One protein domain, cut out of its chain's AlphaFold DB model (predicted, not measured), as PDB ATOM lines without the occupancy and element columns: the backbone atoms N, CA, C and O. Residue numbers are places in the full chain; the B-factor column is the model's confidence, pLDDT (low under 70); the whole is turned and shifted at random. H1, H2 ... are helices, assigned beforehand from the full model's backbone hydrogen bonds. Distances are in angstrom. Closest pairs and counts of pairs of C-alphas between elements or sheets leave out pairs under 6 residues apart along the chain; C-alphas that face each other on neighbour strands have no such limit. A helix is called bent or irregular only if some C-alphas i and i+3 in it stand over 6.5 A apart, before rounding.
ATOM      1  N   ALA A 266     -17.034  40.714  34.400       86.19
ATOM      2  CA  ALA A 266     -16.171  39.538  34.454       86.19
ATOM      3  C   ALA A 266     -16.485  38.634  35.670       86.19
ATOM      4  O   ALA A 266     -16.645  39.143  36.780       86.19
ATOM      5  N   PRO A 267     -16.605  37.306  35.482       89.81
ATOM      6  CA  PRO A 267     -16.372  36.550  34.245       89.81
ATOM      7  C   PRO A 267     -17.555  36.551  33.253       89.81
ATOM      8  O   PRO A 267     -17.490  35.891  32.227       89.81
ATOM      9  N   LYS A 268     -18.654  37.250  33.545       93.44
ATOM     10  CA  LYS A 268     -19.873  37.232  32.730       93.44
ATOM     11  C   LYS A 268     -19.690  38.044  31.438       93.44
ATOM     12  O   LYS A 268     -19.340  39.228  31.527       93.44
ATOM     13  N   PRO A 269     -20.001  37.481  30.256       94.00
ATOM     14  CA  PRO A 269     -20.096  38.263  29.030       94.00
ATOM     15  C   PRO A 269     -21.332  39.175  29.058       94.00
ATOM     16  O   PRO A 269     -22.263  38.968  29.839       94.00
ATOM     17  N   ALA A 270     -21.376  40.157  28.156       96.00
ATOM     18  CA  ALA A 270     -22.611  40.882  27.868       96.00
ATOM     19  C   ALA A 270     -23.638  39.939  27.218       96.00
ATOM     20  O   ALA A 270     -23.276  39.116  26.373       96.00
ATOM     21  N   MET A 271     -24.924  40.088  27.545       98.06
ATOM     22  CA  MET A 271     -25.983  39.255  26.954       98.06
ATOM     23  C   MET A 271     -26.072  39.434  25.437       98.06
ATOM     24  O   MET A 271     -26.279  38.450  24.728       98.06
ATOM     25  N   LEU A 272     -25.822  40.647  24.926       98.19
ATOM     26  CA  LEU A 272     -25.724  40.880  23.481       98.19
ATOM     27  C   LEU A 272     -24.686  39.958  22.836       98.19
ATOM     28  O   LEU A 272     -24.974  39.346  21.813       98.19
ATOM     29  N   HIS A 273     -23.517  39.805  23.458       97.00
ATOM     30  CA  HIS A 273     -22.426  39.019  22.892       97.00
ATOM     31  C   HIS A 273     -22.637  37.504  22.973       97.00
ATOM     32  O   HIS A 273     -22.043  36.763  22.190       97.00
ATOM     33  N   VAL A 274     -23.519  37.048  23.867       97.81
ATOM     34  CA  VAL A 274     -24.037  35.670  23.865       97.81
ATOM     35  C   VAL A 274     -24.965  35.448  22.667       97.81
ATOM     36  O   VAL A 274     -24.906  34.399  22.032       97.81
ATOM     37  N   ILE A 275     -25.819  36.424  22.350       98.12
ATOM     38  CA  ILE A 275     -26.839  36.316  21.295       98.12
ATOM     39  C   ILE A 275     -26.233  36.480  19.903       98.12
ATOM     40  O   ILE A 275     -26.545  35.705  19.001       98.12
ATOM     41  N   ASP A 276     -25.371  37.478  19.722       97.38
ATOM     42  CA  ASP A 276     -24.745  37.785  18.435       97.38
ATOM     43  C   ASP A 276     -23.500  36.925  18.149       97.38
ATOM     44  O   ASP A 276     -22.932  37.014  17.057       97.38
ATOM     45  N   ARG A 277     -23.095  36.095  19.122       96.31
ATOM     46  CA  ARG A 277     -21.938  35.183  19.085       96.31
ATOM     47  C   ARG A 277     -20.580  35.873  18.922       96.31
ATOM     48  O   ARG A 277     -19.620  35.254  18.467       96.31
ATOM     49  N   THR A 278     -20.476  37.144  19.300       95.56
ATOM     50  CA  THR A 278     -19.196  37.863  19.380       95.56
ATOM     51  C   THR A 278     -18.339  37.324  20.520       95.56
ATOM     52  O   THR A 278     -17.127  37.185  20.372       95.56
ATOM     53  N   TRP A 279     -18.956  36.985  21.656       94.44
ATOM     54  CA  TRP A 279     -18.281  36.242  22.714       94.44
ATOM     55  C   TRP A 279     -18.269  34.759  22.356       94.44
ATOM     56  O   TRP A 279     -19.267  34.221  21.881       94.44
ATOM     57  N   LYS A 280     -17.141  34.101  22.626       93.75
ATOM     58  CA  LYS A 280     -16.978  32.659  22.480       93.75
ATOM     59  C   LYS A 280     -16.717  32.044  23.857       93.75
ATOM     60  O   LYS A 280     -15.750  32.471  24.488       93.75
ATOM     61  N   PRO A 281     -17.486  31.021  24.276       94.19
ATOM     62  CA  PRO A 281     -17.218  30.305  25.512       94.19
ATOM     63  C   PRO A 281     -15.784  29.770  25.556       94.19
ATOM     64  O   PRO A 281     -15.303  29.146  24.600       94.19
ATOM     65  N   SER A 282     -15.112  29.997  26.675       92.44
ATOM     66  CA  SER A 282     -13.828  29.403  27.005       92.44
ATOM     67  C   SER A 282     -13.982  27.903  27.282       92.44
ATOM     68  O   SER A 282     -15.077  27.396  27.529       92.44
ATOM     69  N   GLN A 283     -12.871  27.163  27.284       92.88
ATOM     70  CA  GLN A 283     -12.900  25.737  27.624       92.88
ATOM     71  C   GLN A 283     -13.434  25.499  29.048       92.88
ATOM     72  O   GLN A 283     -14.202  24.565  29.270       92.88
ATOM     73  N   ARG A 284     -13.089  26.381  29.995       93.62
ATOM     74  CA  ARG A 284     -13.593  26.345  31.374       93.62
ATOM     75  C   ARG A 284     -15.102  26.555  31.429       93.62
ATOM     76  O   ARG A 284     -15.788  25.888  32.196       93.62
ATOM     77  N   GLU A 285     -15.616  27.484  30.631       95.56
ATOM     78  CA  GLU A 285     -17.049  27.765  30.545       95.56
ATOM     79  C   GLU A 285     -17.800  26.573  29.932       95.56
ATOM     80  O   GLU A 285     -18.811  26.140  30.484       95.56
ATOM     81  N   ILE A 286     -17.247  25.956  28.881       95.69
ATOM     82  CA  ILE A 286     -17.799  24.735  28.269       95.69
ATOM     83  C   ILE A 286     -17.854  23.583  29.282       95.69
ATOM     84  O   ILE A 286     -18.882  22.917  29.403       95.69
ATOM     85  N   GLU A 287     -16.778  23.353  30.040       95.25
ATOM     86  CA  GLU A 287     -16.724  22.331  31.099       95.25
ATOM     87  C   GLU A 287     -17.714  22.610  32.237       95.25
ATOM     88  O   GLU A 287     -18.260  21.685  32.835       95.25
ATOM     89  N   ALA A 288     -17.997  23.886  32.490       96.38
ATOM     90  CA  ALA A 288     -19.031  24.345  33.406       96.38
ATOM     91  C   ALA A 288     -20.460  24.255  32.829       96.38
ATOM     92  O   ALA A 288     -21.406  24.676  33.498       96.38
ATOM     93  N   GLY A 289     -20.634  23.732  31.610       96.94
ATOM     94  CA  GLY A 289     -21.922  23.625  30.919       96.94
ATOM     95  C   GLY A 289     -22.442  24.946  30.344       96.94
ATOM     96  O   GLY A 289     -23.579  24.995  29.869       96.94
ATOM     97  N   ILE A 290     -21.641  26.013  30.388       97.81
ATOM     98  CA  ILE A 290     -21.973  27.347  29.887       97.81
ATOM     99  C   ILE A 290     -21.667  27.394  28.384       97.81
ATOM    100  O   ILE A 290     -20.545  27.155  27.946       97.81
ATOM    101  N   GLY A 291     -22.686  27.714  27.590       97.19
ATOM    102  CA  GLY A 291     -22.596  27.808  26.132       97.19
ATOM    103  C   GLY A 291     -23.445  28.957  25.599       97.19
ATOM    104  O   GLY A 291     -23.585  29.985  26.260       97.19
ATOM    105  N   TYR A 292     -24.045  28.782  24.424       98.12
ATOM    106  CA  TYR A 292     -24.975  29.760  23.858       98.12
ATOM    107  C   TYR A 292     -26.430  29.490  24.267       98.12
ATOM    108  O   TYR A 292     -26.794  28.391  24.696       98.12
ATOM    109  N   GLY A 293     -27.277  30.504  24.092       97.75
ATOM    110  CA  GLY A 293     -28.722  30.426  24.303       97.75
ATOM    111  C   GLY A 293     -29.214  31.178  25.539       97.75
ATOM    112  O   GLY A 293     -28.440  31.728  26.324       97.75
ATOM    113  N   PHE A 294     -30.537  31.191  25.703       98.62
ATOM    114  CA  PHE A 294     -31.223  31.935  26.763       98.62
ATOM    115  C   PHE A 294     -30.828  31.482  28.182       98.62
ATOM    116  O   PHE A 294     -30.798  32.277  29.116       98.62
ATOM    117  N   GLY A 295     -30.413  30.226  28.358       98.38
ATOM    118  CA  GLY A 295     -29.914  29.740  29.643       98.38
ATOM    119  C   GLY A 295     -28.701  30.525  30.140       98.38
ATOM    120  O   GLY A 295     -28.597  30.859  31.320       98.38
ATOM    121  N   THR A 296     -27.805  30.890  29.227       98.56
ATOM    122  CA  THR A 296     -26.616  31.674  29.564       98.56
ATOM    123  C   THR A 296     -26.983  33.107  29.940       98.56
ATOM    124  O   THR A 296     -26.384  33.653  30.863       98.56
ATOM    125  N   THR A 297     -28.010  33.705  29.326       98.44
ATOM    126  CA  THR A 297     -28.473  35.052  29.708       98.44
ATOM    127  C   THR A 297     -29.128  35.060  31.096       98.44
ATOM    128  O   THR A 297     -28.897  35.989  31.871       98.44
ATOM    129  N   ILE A 298     -29.827  33.983  31.491       98.38
ATOM    130  CA  ILE A 298     -30.279  33.784  32.885       98.38
ATOM    131  C   ILE A 298     -29.076  33.729  33.840       98.38
ATOM    132  O   ILE A 298     -29.078  34.393  34.880       98.38
ATOM    133  N   ASN A 299     -28.030  32.973  33.488       98.19
ATOM    134  CA  ASN A 299     -26.826  32.842  34.314       98.19
ATOM    135  C   ASN A 299     -26.093  34.189  34.482       98.19
ATOM    136  O   ASN A 299     -25.673  34.533  35.592       98.19
ATOM    137  N   VAL A 300     -26.020  34.999  33.419       96.75
ATOM    138  CA  VAL A 300     -25.488  36.373  33.469       96.75
ATOM    139  C   VAL A 300     -26.281  37.235  34.460       96.75
ATOM    140  O   VAL A 300     -25.676  37.859  35.343       96.75
ATOM    141  N   ILE A 301     -27.617  37.234  34.371       94.25
ATOM    142  CA  ILE A 301     -28.484  38.054  35.233       94.25
ATOM    143  C   ILE A 301     -28.389  37.618  36.696       94.25
ATOM    144  O   ILE A 301     -28.109  38.454  37.557       94.25
ATOM    145  N   ASN A 302     -28.605  36.334  36.993       92.56
ATOM    146  CA  ASN A 302     -28.774  35.882  38.376       92.56
ATOM    147  C   ASN A 302     -28.377  34.414  38.617       92.56
ATOM    148  O   ASN A 302     -28.990  33.703  39.416       92.56
ATOM    149  N   GLY A 303     -27.331  33.933  37.941       95.56
ATOM    150  CA  GLY A 303     -26.951  32.519  37.981       95.56
ATOM    151  C   GLY A 303     -26.680  31.950  39.372       95.56
ATOM    152  O   GLY A 303     -27.023  30.801  39.625       95.56
ATOM    153  N   GLY A 304     -26.146  32.752  40.300       94.38
ATOM    154  CA  GLY A 304     -25.896  32.316  41.681       94.38
ATOM    155  C   GLY A 304     -27.163  31.950  42.464       94.38
ATOM    156  O   GLY A 304     -27.079  31.249  43.467       94.38
ATOM    157  N   ILE A 305     -28.330  32.407  42.003       95.12
ATOM    158  CA  ILE A 305     -29.634  32.167  42.632       95.12
ATOM    159  C   ILE A 305     -30.519  31.270  41.754       95.12
ATOM    160  O   ILE A 305     -31.397  30.593  42.289       95.12
ATOM    161  N   GLU A 306     -30.335  31.285  40.433       96.81
ATOM    162  CA  GLU A 306     -31.271  30.688  39.472       96.81
ATOM    163  C   GLU A 306     -30.701  29.501  38.679       96.81
ATOM    164  O   GLU A 306     -31.475  28.745  38.098       96.81
ATOM    165  N   CYS A 307     -29.383  29.290  38.670       98.06
ATOM    166  CA  CYS A 307     -28.737  28.248  37.863       98.06
ATOM    167  C   CYS A 307     -28.109  27.137  38.714       98.06
ATOM    168  O   CYS A 307     -28.025  27.237  39.940       98.06
ATOM    169  N   GLY A 308     -27.703  26.046  38.062       97.25
ATOM    170  CA  GLY A 308     -27.293  24.799  38.714       97.25
ATOM    171  C   GLY A 308     -28.462  23.847  39.014       97.25
ATOM    172  O   GLY A 308     -29.610  24.267  39.160       97.25
ATOM    173  N   GLU A 309     -28.166  22.546  39.123       96.50
ATOM    174  CA  GLU A 309     -29.189  21.480  39.169       96.50
ATOM    175  C   GLU A 309     -30.179  21.654  40.335       96.50
ATOM    176  O   GLU A 309     -31.368  21.381  40.201       96.50
ATOM    177  N   HIS A 310     -29.712  22.192  41.463       95.06
ATOM    178  CA  HIS A 310     -30.532  22.463  42.645       95.06
ATOM    179  C   HIS A 310     -31.614  23.538  42.427       95.06
ATOM    180  O   HIS A 310     -32.584  23.577  43.180       95.06
ATOM    181  N   ASN A 311     -31.485  24.383  41.398       96.31
ATOM    182  CA  ASN A 311     -32.455  25.426  41.051       96.31
ATOM    183  C   ASN A 311     -33.359  25.045  39.868       96.31
ATOM    184  O   ASN A 311     -34.168  25.859  39.429       96.31
ATOM    185  N   LYS A 312     -33.279  23.808  39.364       96.12
ATOM    186  CA  LYS A 312     -34.013  23.353  38.173       96.12
ATOM    187  C   LYS A 312     -35.525  23.578  38.222       96.12
ATOM    188  O   LYS A 312     -36.129  23.847  37.190       96.12
ATOM    189  N   THR A 313     -36.132  23.452  39.399       96.62
ATOM    190  CA  THR A 313     -37.579  23.626  39.615       96.62
ATOM    191  C   THR A 313     -37.920  24.925  40.343       96.62
ATOM    192  O   THR A 313     -39.066  25.131  40.744       96.62
ATOM    193  N   LYS A 314     -36.938  25.808  40.544       96.44
ATOM    194  CA  LYS A 314     -37.146  27.091  41.211       96.44
ATOM    195  C   LYS A 314     -37.997  28.003  40.325       96.44
ATOM    196  O   LYS A 314     -37.808  28.049  39.113       96.44
ATOM    197  N   GLY A 315     -38.927  28.739  40.937       96.25
ATOM    198  CA  GLY A 315     -39.933  29.513  40.203       96.25
ATOM    199  C   GLY A 315     -39.337  30.513  39.209       96.25
ATOM    200  O   GLY A 315     -39.745  30.529  38.055       96.25
ATOM    201  N   GLN A 316     -38.335  31.296  39.621       95.44
ATOM    202  CA  GLN A 316     -37.734  32.344  38.786       95.44
ATOM    203  C   GLN A 316     -37.123  31.819  37.468       95.44
ATOM    204  O   GLN A 316     -37.553  32.285  36.411       95.44
ATOM    205  N   PRO A 317     -36.186  30.843  37.460       96.62
ATOM    206  CA  PRO A 317     -35.642  30.323  36.205       96.62
ATOM    207  C   PRO A 317     -36.710  29.630  35.354       96.62
ATOM    208  O   PRO A 317     -36.740  29.844  34.145       96.62
ATOM    209  N   VAL A 318     -37.616  28.850  35.961       97.12
ATOM    210  CA  VAL A 318     -38.709  28.170  35.238       97.12
ATOM    211  C   VAL A 318     -39.610  29.179  34.524       97.12
ATOM    212  O   VAL A 318     -39.929  28.993  33.351       97.12
ATOM    213  N   ASN A 319     -39.965  30.275  35.195       97.44
ATOM    214  CA  ASN A 319     -40.752  31.353  34.608       97.44
ATOM    215  C   ASN A 319     -40.027  32.004  33.425       97.44
ATOM    216  O   ASN A 319     -40.609  32.095  32.349       97.44
ATOM    217  N   ARG A 320     -38.751  32.397  33.578       98.00
ATOM    218  CA  ARG A 320     -37.968  32.981  32.468       98.00
ATOM    219  C   ARG A 320     -37.949  32.064  31.256       98.00
ATOM    220  O   ARG A 320     -38.151  32.537  30.142       98.00
ATOM    221  N   ILE A 321     -37.692  30.774  31.477       98.19
ATOM    222  CA  ILE A 321     -37.625  29.763  30.416       98.19
ATOM    223  C   ILE A 321     -38.979  29.659  29.715       98.19
ATOM    224  O   ILE A 321     -39.029  29.760  28.494       98.19
ATOM    225  N   SER A 322     -40.074  29.552  30.473       98.25
ATOM    226  CA  SER A 322     -41.428  29.520  29.913       98.25
ATOM    227  C   SER A 322     -41.754  30.787  29.116       98.25
ATOM    228  O   SER A 322     -42.362  30.699  28.047       98.25
ATOM    229  N   TYR A 323     -41.317  31.962  29.584       98.50
ATOM    230  CA  TYR A 323     -41.558  33.218  28.877       98.50
ATOM    231  C   TYR A 323     -40.767  33.318  27.585       98.50
ATOM    232  O   TYR A 323     -41.320  33.694  26.552       98.50
ATOM    233  N   TRP A 324     -39.497  32.923  27.625       98.56
ATOM    234  CA  TRP A 324     -38.673  32.803  26.435       98.56
ATOM    235  C   TRP A 324     -39.268  31.824  25.429       98.56
ATOM    236  O   TRP A 324     -39.355  32.167  24.260       98.56
ATOM    237  N   GLU A 325     -39.708  30.642  25.851       98.50
ATOM    238  CA  GLU A 325     -40.272  29.636  24.947       98.50
ATOM    239  C   GLU A 325     -41.567  30.119  24.285       98.50
ATOM    240  O   GLU A 325     -41.721  29.964  23.073       98.50
ATOM    241  N   GLY A 326     -42.459  30.767  25.043       98.31
ATOM    242  CA  GLY A 326     -43.678  31.374  24.505       98.31
ATOM    243  C   GLY A 326     -43.382  32.476  23.486       98.31
ATOM    244  O   GLY A 326     -43.889  32.442  22.362       98.31
ATOM    245  N   LEU A 327     -42.497  33.413  23.837       98.69
ATOM    246  CA  LEU A 327     -42.097  34.500  22.943       98.69
ATOM    247  C   LEU A 327     -41.329  33.993  21.714       98.69
ATOM    248  O   LEU A 327     -41.598  34.431  20.598       98.69
ATOM    249  N   ALA A 328     -40.384  33.069  21.889       98.56
ATOM    250  CA  ALA A 328     -39.593  32.504  20.802       98.56
ATOM    251  C   ALA A 328     -40.478  31.735  19.816       98.56
ATOM    252  O   ALA A 328     -40.293  31.877  18.607       98.56
ATOM    253  N   ALA A 329     -41.468  30.983  20.308       98.56
ATOM    254  CA  ALA A 329     -42.452  30.316  19.464       98.56
ATOM    255  C   ALA A 329     -43.322  31.322  18.695       98.56
ATOM    256  O   ALA A 329     -43.479  31.184  17.481       98.56
ATOM    257  N   HIS A 330     -43.839  32.354  19.371       98.44
ATOM    258  CA  HIS A 330     -44.674  33.384  18.748       98.44
ATOM    259  C   HIS A 330     -43.920  34.165  17.660       98.44
ATOM    260  O   HIS A 330     -44.394  34.297  16.534       98.44
ATOM    261  N   TYR A 331     -42.711  34.637  17.975       98.44
ATOM    262  CA  TYR A 331     -41.887  35.442  17.070       98.44
ATOM    263  C   TYR A 331     -41.052  34.627  16.081       98.44
ATOM    264  O   TYR A 331     -40.346  35.232  15.264       98.44
ATOM    265  N   GLN A 332     -41.149  33.296  16.153       98.06
ATOM    266  CA  GLN A 332     -40.409  32.330  15.340       98.06
ATOM    267  C   GLN A 332     -38.894  32.556  15.417       98.06
ATOM    268  O   GLN A 332     -38.197  32.569  14.403       98.06
ATOM    269  N   ILE A 333     -38.387  32.784  16.630       98.25
ATOM    270  CA  ILE A 333     -36.965  33.026  16.862       98.25
ATOM    271  C   ILE A 333     -36.181  31.729  16.607       98.25
ATOM    272  O   ILE A 333     -36.457  30.724  17.266       98.25
ATOM    273  N   PRO A 334     -35.186  31.732  15.698       96.00
ATOM    274  CA  PRO A 334     -34.335  30.570  15.485       96.00
ATOM    275  C   PRO A 334     -33.527  30.227  16.741       96.00
ATOM    276  O   PRO A 334     -32.874  31.088  17.349       96.00
ATOM    277  N   ILE A 335     -33.575  28.947  17.109       95.94
ATOM    278  CA  ILE A 335     -32.780  28.355  18.184       95.94
ATOM    279  C   ILE A 335     -31.805  27.384  17.532       95.94
ATOM    280  O   ILE A 335     -32.212  26.382  16.941       95.94
ATOM    281  N   GLU A 336     -30.519  27.701  17.623       96.19
ATOM    282  CA  GLU A 336     -29.462  26.879  17.039       96.19
ATOM    283  C   GLU A 336     -29.272  25.574  17.825       96.19
ATOM    284  O   GLU A 336     -29.577  25.483  19.015       96.19
ATOM    285  N   ALA A 337     -28.735  24.542  17.172       97.31
ATOM    286  CA  ALA A 337     -28.606  23.210  17.775       97.31
ATOM    287  C   ALA A 337     -27.715  23.178  19.037       97.31
ATOM    288  O   ALA A 337     -27.878  22.305  19.898       97.31
ATOM    289  N   ASP A 338     -26.772  24.115  19.143       96.69
ATOM    290  CA  ASP A 338     -25.863  24.288  20.277       96.69
ATOM    291  C   ASP A 338     -26.411  25.227  21.367       96.69
ATOM    292  O   ASP A 338     -25.768  25.397  22.404       96.69
ATOM    293  N   GLU A 339     -27.602  25.802  21.183       97.81
ATOM    294  CA  GLU A 339     -28.238  26.651  22.185       97.81
ATOM    295  C   GLU A 339     -28.997  25.828  23.232       97.81
ATOM    296  O   GLU A 339     -29.626  24.801  22.950       97.81
ATOM    297  N   LYS A 340     -28.950  26.303  24.481       97.62
ATOM    298  CA  LYS A 340     -29.781  25.799  25.578       97.62
ATOM    299  C   LYS A 340     -30.580  26.936  26.197       97.62
ATOM    300  O   LYS A 340     -30.026  27.956  26.598       97.62
ATOM    301  N   ASN A 341     -31.892  26.732  26.319       96.62
ATOM    302  CA  ASN A 341     -32.792  27.693  26.966       96.62
ATOM    303  C   ASN A 341     -32.672  27.656  28.494       96.62
ATOM    304  O   ASN A 341     -32.911  28.647  29.172       96.62
ATOM    305  N   THR A 342     -32.308  26.497  29.037       97.81
ATOM    306  CA  THR A 342     -32.242  26.230  30.471       97.81
ATOM    307  C   THR A 342     -30.863  26.568  31.021       97.81
ATOM    308  O   THR A 342     -29.879  26.492  30.289       97.81
ATOM    309  N   CYS A 343     -30.759  26.885  32.314       98.12
ATOM    310  CA  CYS A 343     -29.464  27.128  32.961       98.12
ATOM    311  C   CYS A 343     -29.143  26.182  34.128       98.12
ATOM    312  O   CYS A 343     -28.090  26.303  34.749       98.12
ATOM    313  N   TYR A 344     -30.004  25.205  34.429       97.56
ATOM    314  CA  TYR A 344     -29.762  24.265  35.531       97.56
ATOM    315  C   TYR A 344     -28.520  23.390  35.297       97.56
ATOM    316  O   TYR A 344     -27.852  23.003  36.247       97.56
ATOM    317  N   GLN A 345     -28.158  23.122  34.040       97.25
ATOM    318  CA  GLN A 345     -26.934  22.392  33.700       97.25
ATOM    319  C   GLN A 345     -25.663  23.251  33.796       97.25
ATOM    320  O   GLN A 345     -24.567  22.726  33.635       97.25
ATOM    321  N   GLN A 346     -25.804  24.563  34.005       98.06
ATOM    322  CA  GLN A 346     -24.688  25.500  34.043       98.06
ATOM    323  C   GLN A 346     -24.210  25.718  35.476       98.06
ATOM    324  O   GLN A 346     -25.010  25.927  36.391       98.06
ATOM    325  N   THR A 347     -22.894  25.758  35.663       97.50
ATOM    326  CA  THR A 347     -22.308  26.324  36.882       97.50
ATOM    327  C   THR A 347     -22.533  27.841  36.870       97.50
ATOM    328  O   THR A 347     -22.336  28.474  35.828       97.50
ATOM    329  N   PRO A 348     -22.940  28.462  37.990       96.88
ATOM    330  CA  PRO A 348     -23.036  29.914  38.063       96.88
ATOM    331  C   PRO A 348     -21.701  30.588  37.732       96.88
ATOM    332  O   PRO A 348     -20.665  30.171  38.251       96.88
ATOM    333  N   PHE A 349     -21.713  31.670  36.947       94.69
ATOM    334  CA  PHE A 349     -20.488  32.417  36.611       94.69
ATOM    335  C   PHE A 349     -19.673  32.819  37.852       94.69
ATOM    336  O   PHE A 349     -18.456  32.664  37.879       94.69
TER     337      PHE A 349
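What this domain is: This is residues 266 to 349 of the 548 residues of the protein "Chitinase" of Vibrio nigripulchritudo (UniProt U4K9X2). A helical hairpin with loops gathered at its side: H3 and the long H4 run opposite ways next to each other, and H4 reaches out past H3, so that residues 326 to 332 stick out at one end. The short H1 packs on residues 296 to 300 of H3, the short H2 sits in the loops away from the other helices, and the last stretch, residues 332 to 349, folds back from the end of H4 toward the rest. The printed part has 84 residues, with four named helices in the order H1, H2, H3, H4 and no named strand; the class is all helix, though under half of the residues, 40 of 84, are in named elements. The whole is compact, with a radius of gyration of the C-alphas of 12.0 A and spans of 34 by 29 by 20 A.

How they stand to each other: H1, residues 271 to 275, touches H3, residues 294 to 306, with residues 296 to 300 of H3 alone; their closest C-alphas, those of Met 271 and Thr 297, are 5.6 A apart. H2, residues 283 to 287, touches no helix, and it is apart from H4, residues 315 to 331. H3 and H4 touch, with 7 pairs of C-alphas within 8 A, and form a helical hairpin. Their lines stand at a shallow tilt of 13 degrees, opposite ways, and their closest C-alphas, those of Glu 306 and Pro 317, are 5.5 A apart. H1 and H4 are apart. In H1, H2 and H4 every pair of O i and N i+4 is within hydrogen-bond range; in H3 it is 7 of 9.

Where its parts are: H1 begins at C-alpha 271, at (-25.983, 39.255, 26.954), and ends at residue 275. H2 has five residues, from Gln 283 to Glu 287. H3 runs from Phe 294 to Glu 306, 12.8 A from first to last C-alpha; it is irregular, with C-alphas 301 and 304 9.0 A apart, and its line is a rough one. H4, the longest helix with 17 residues, measures 24.0 A from C-alpha 315, at (-39.933, 29.513, 40.203), to C-alpha 331, at (-41.887, 35.442, 17.070).

The domain as a whole: The two C-alphas farthest apart, those of Arg 284 and His 330, are 34.3 A apart, while the first and last printed C-alphas, of Ala 266 and Phe 349, are 8.6 A apart. Residues 326 to 332, of which 326 to 331 belong to H4, stand free. The links H1 to H2, H2 to H3 and H3 to H4 are short, with 7, 6 and 8 residues. The C-alphas of residues 332 to 349, with no named element, lie 5 to 18 A from the mean of the C-alphas. The printed part has no cut. Its mean pLDDT is 96.6, and no printed residue is under 70.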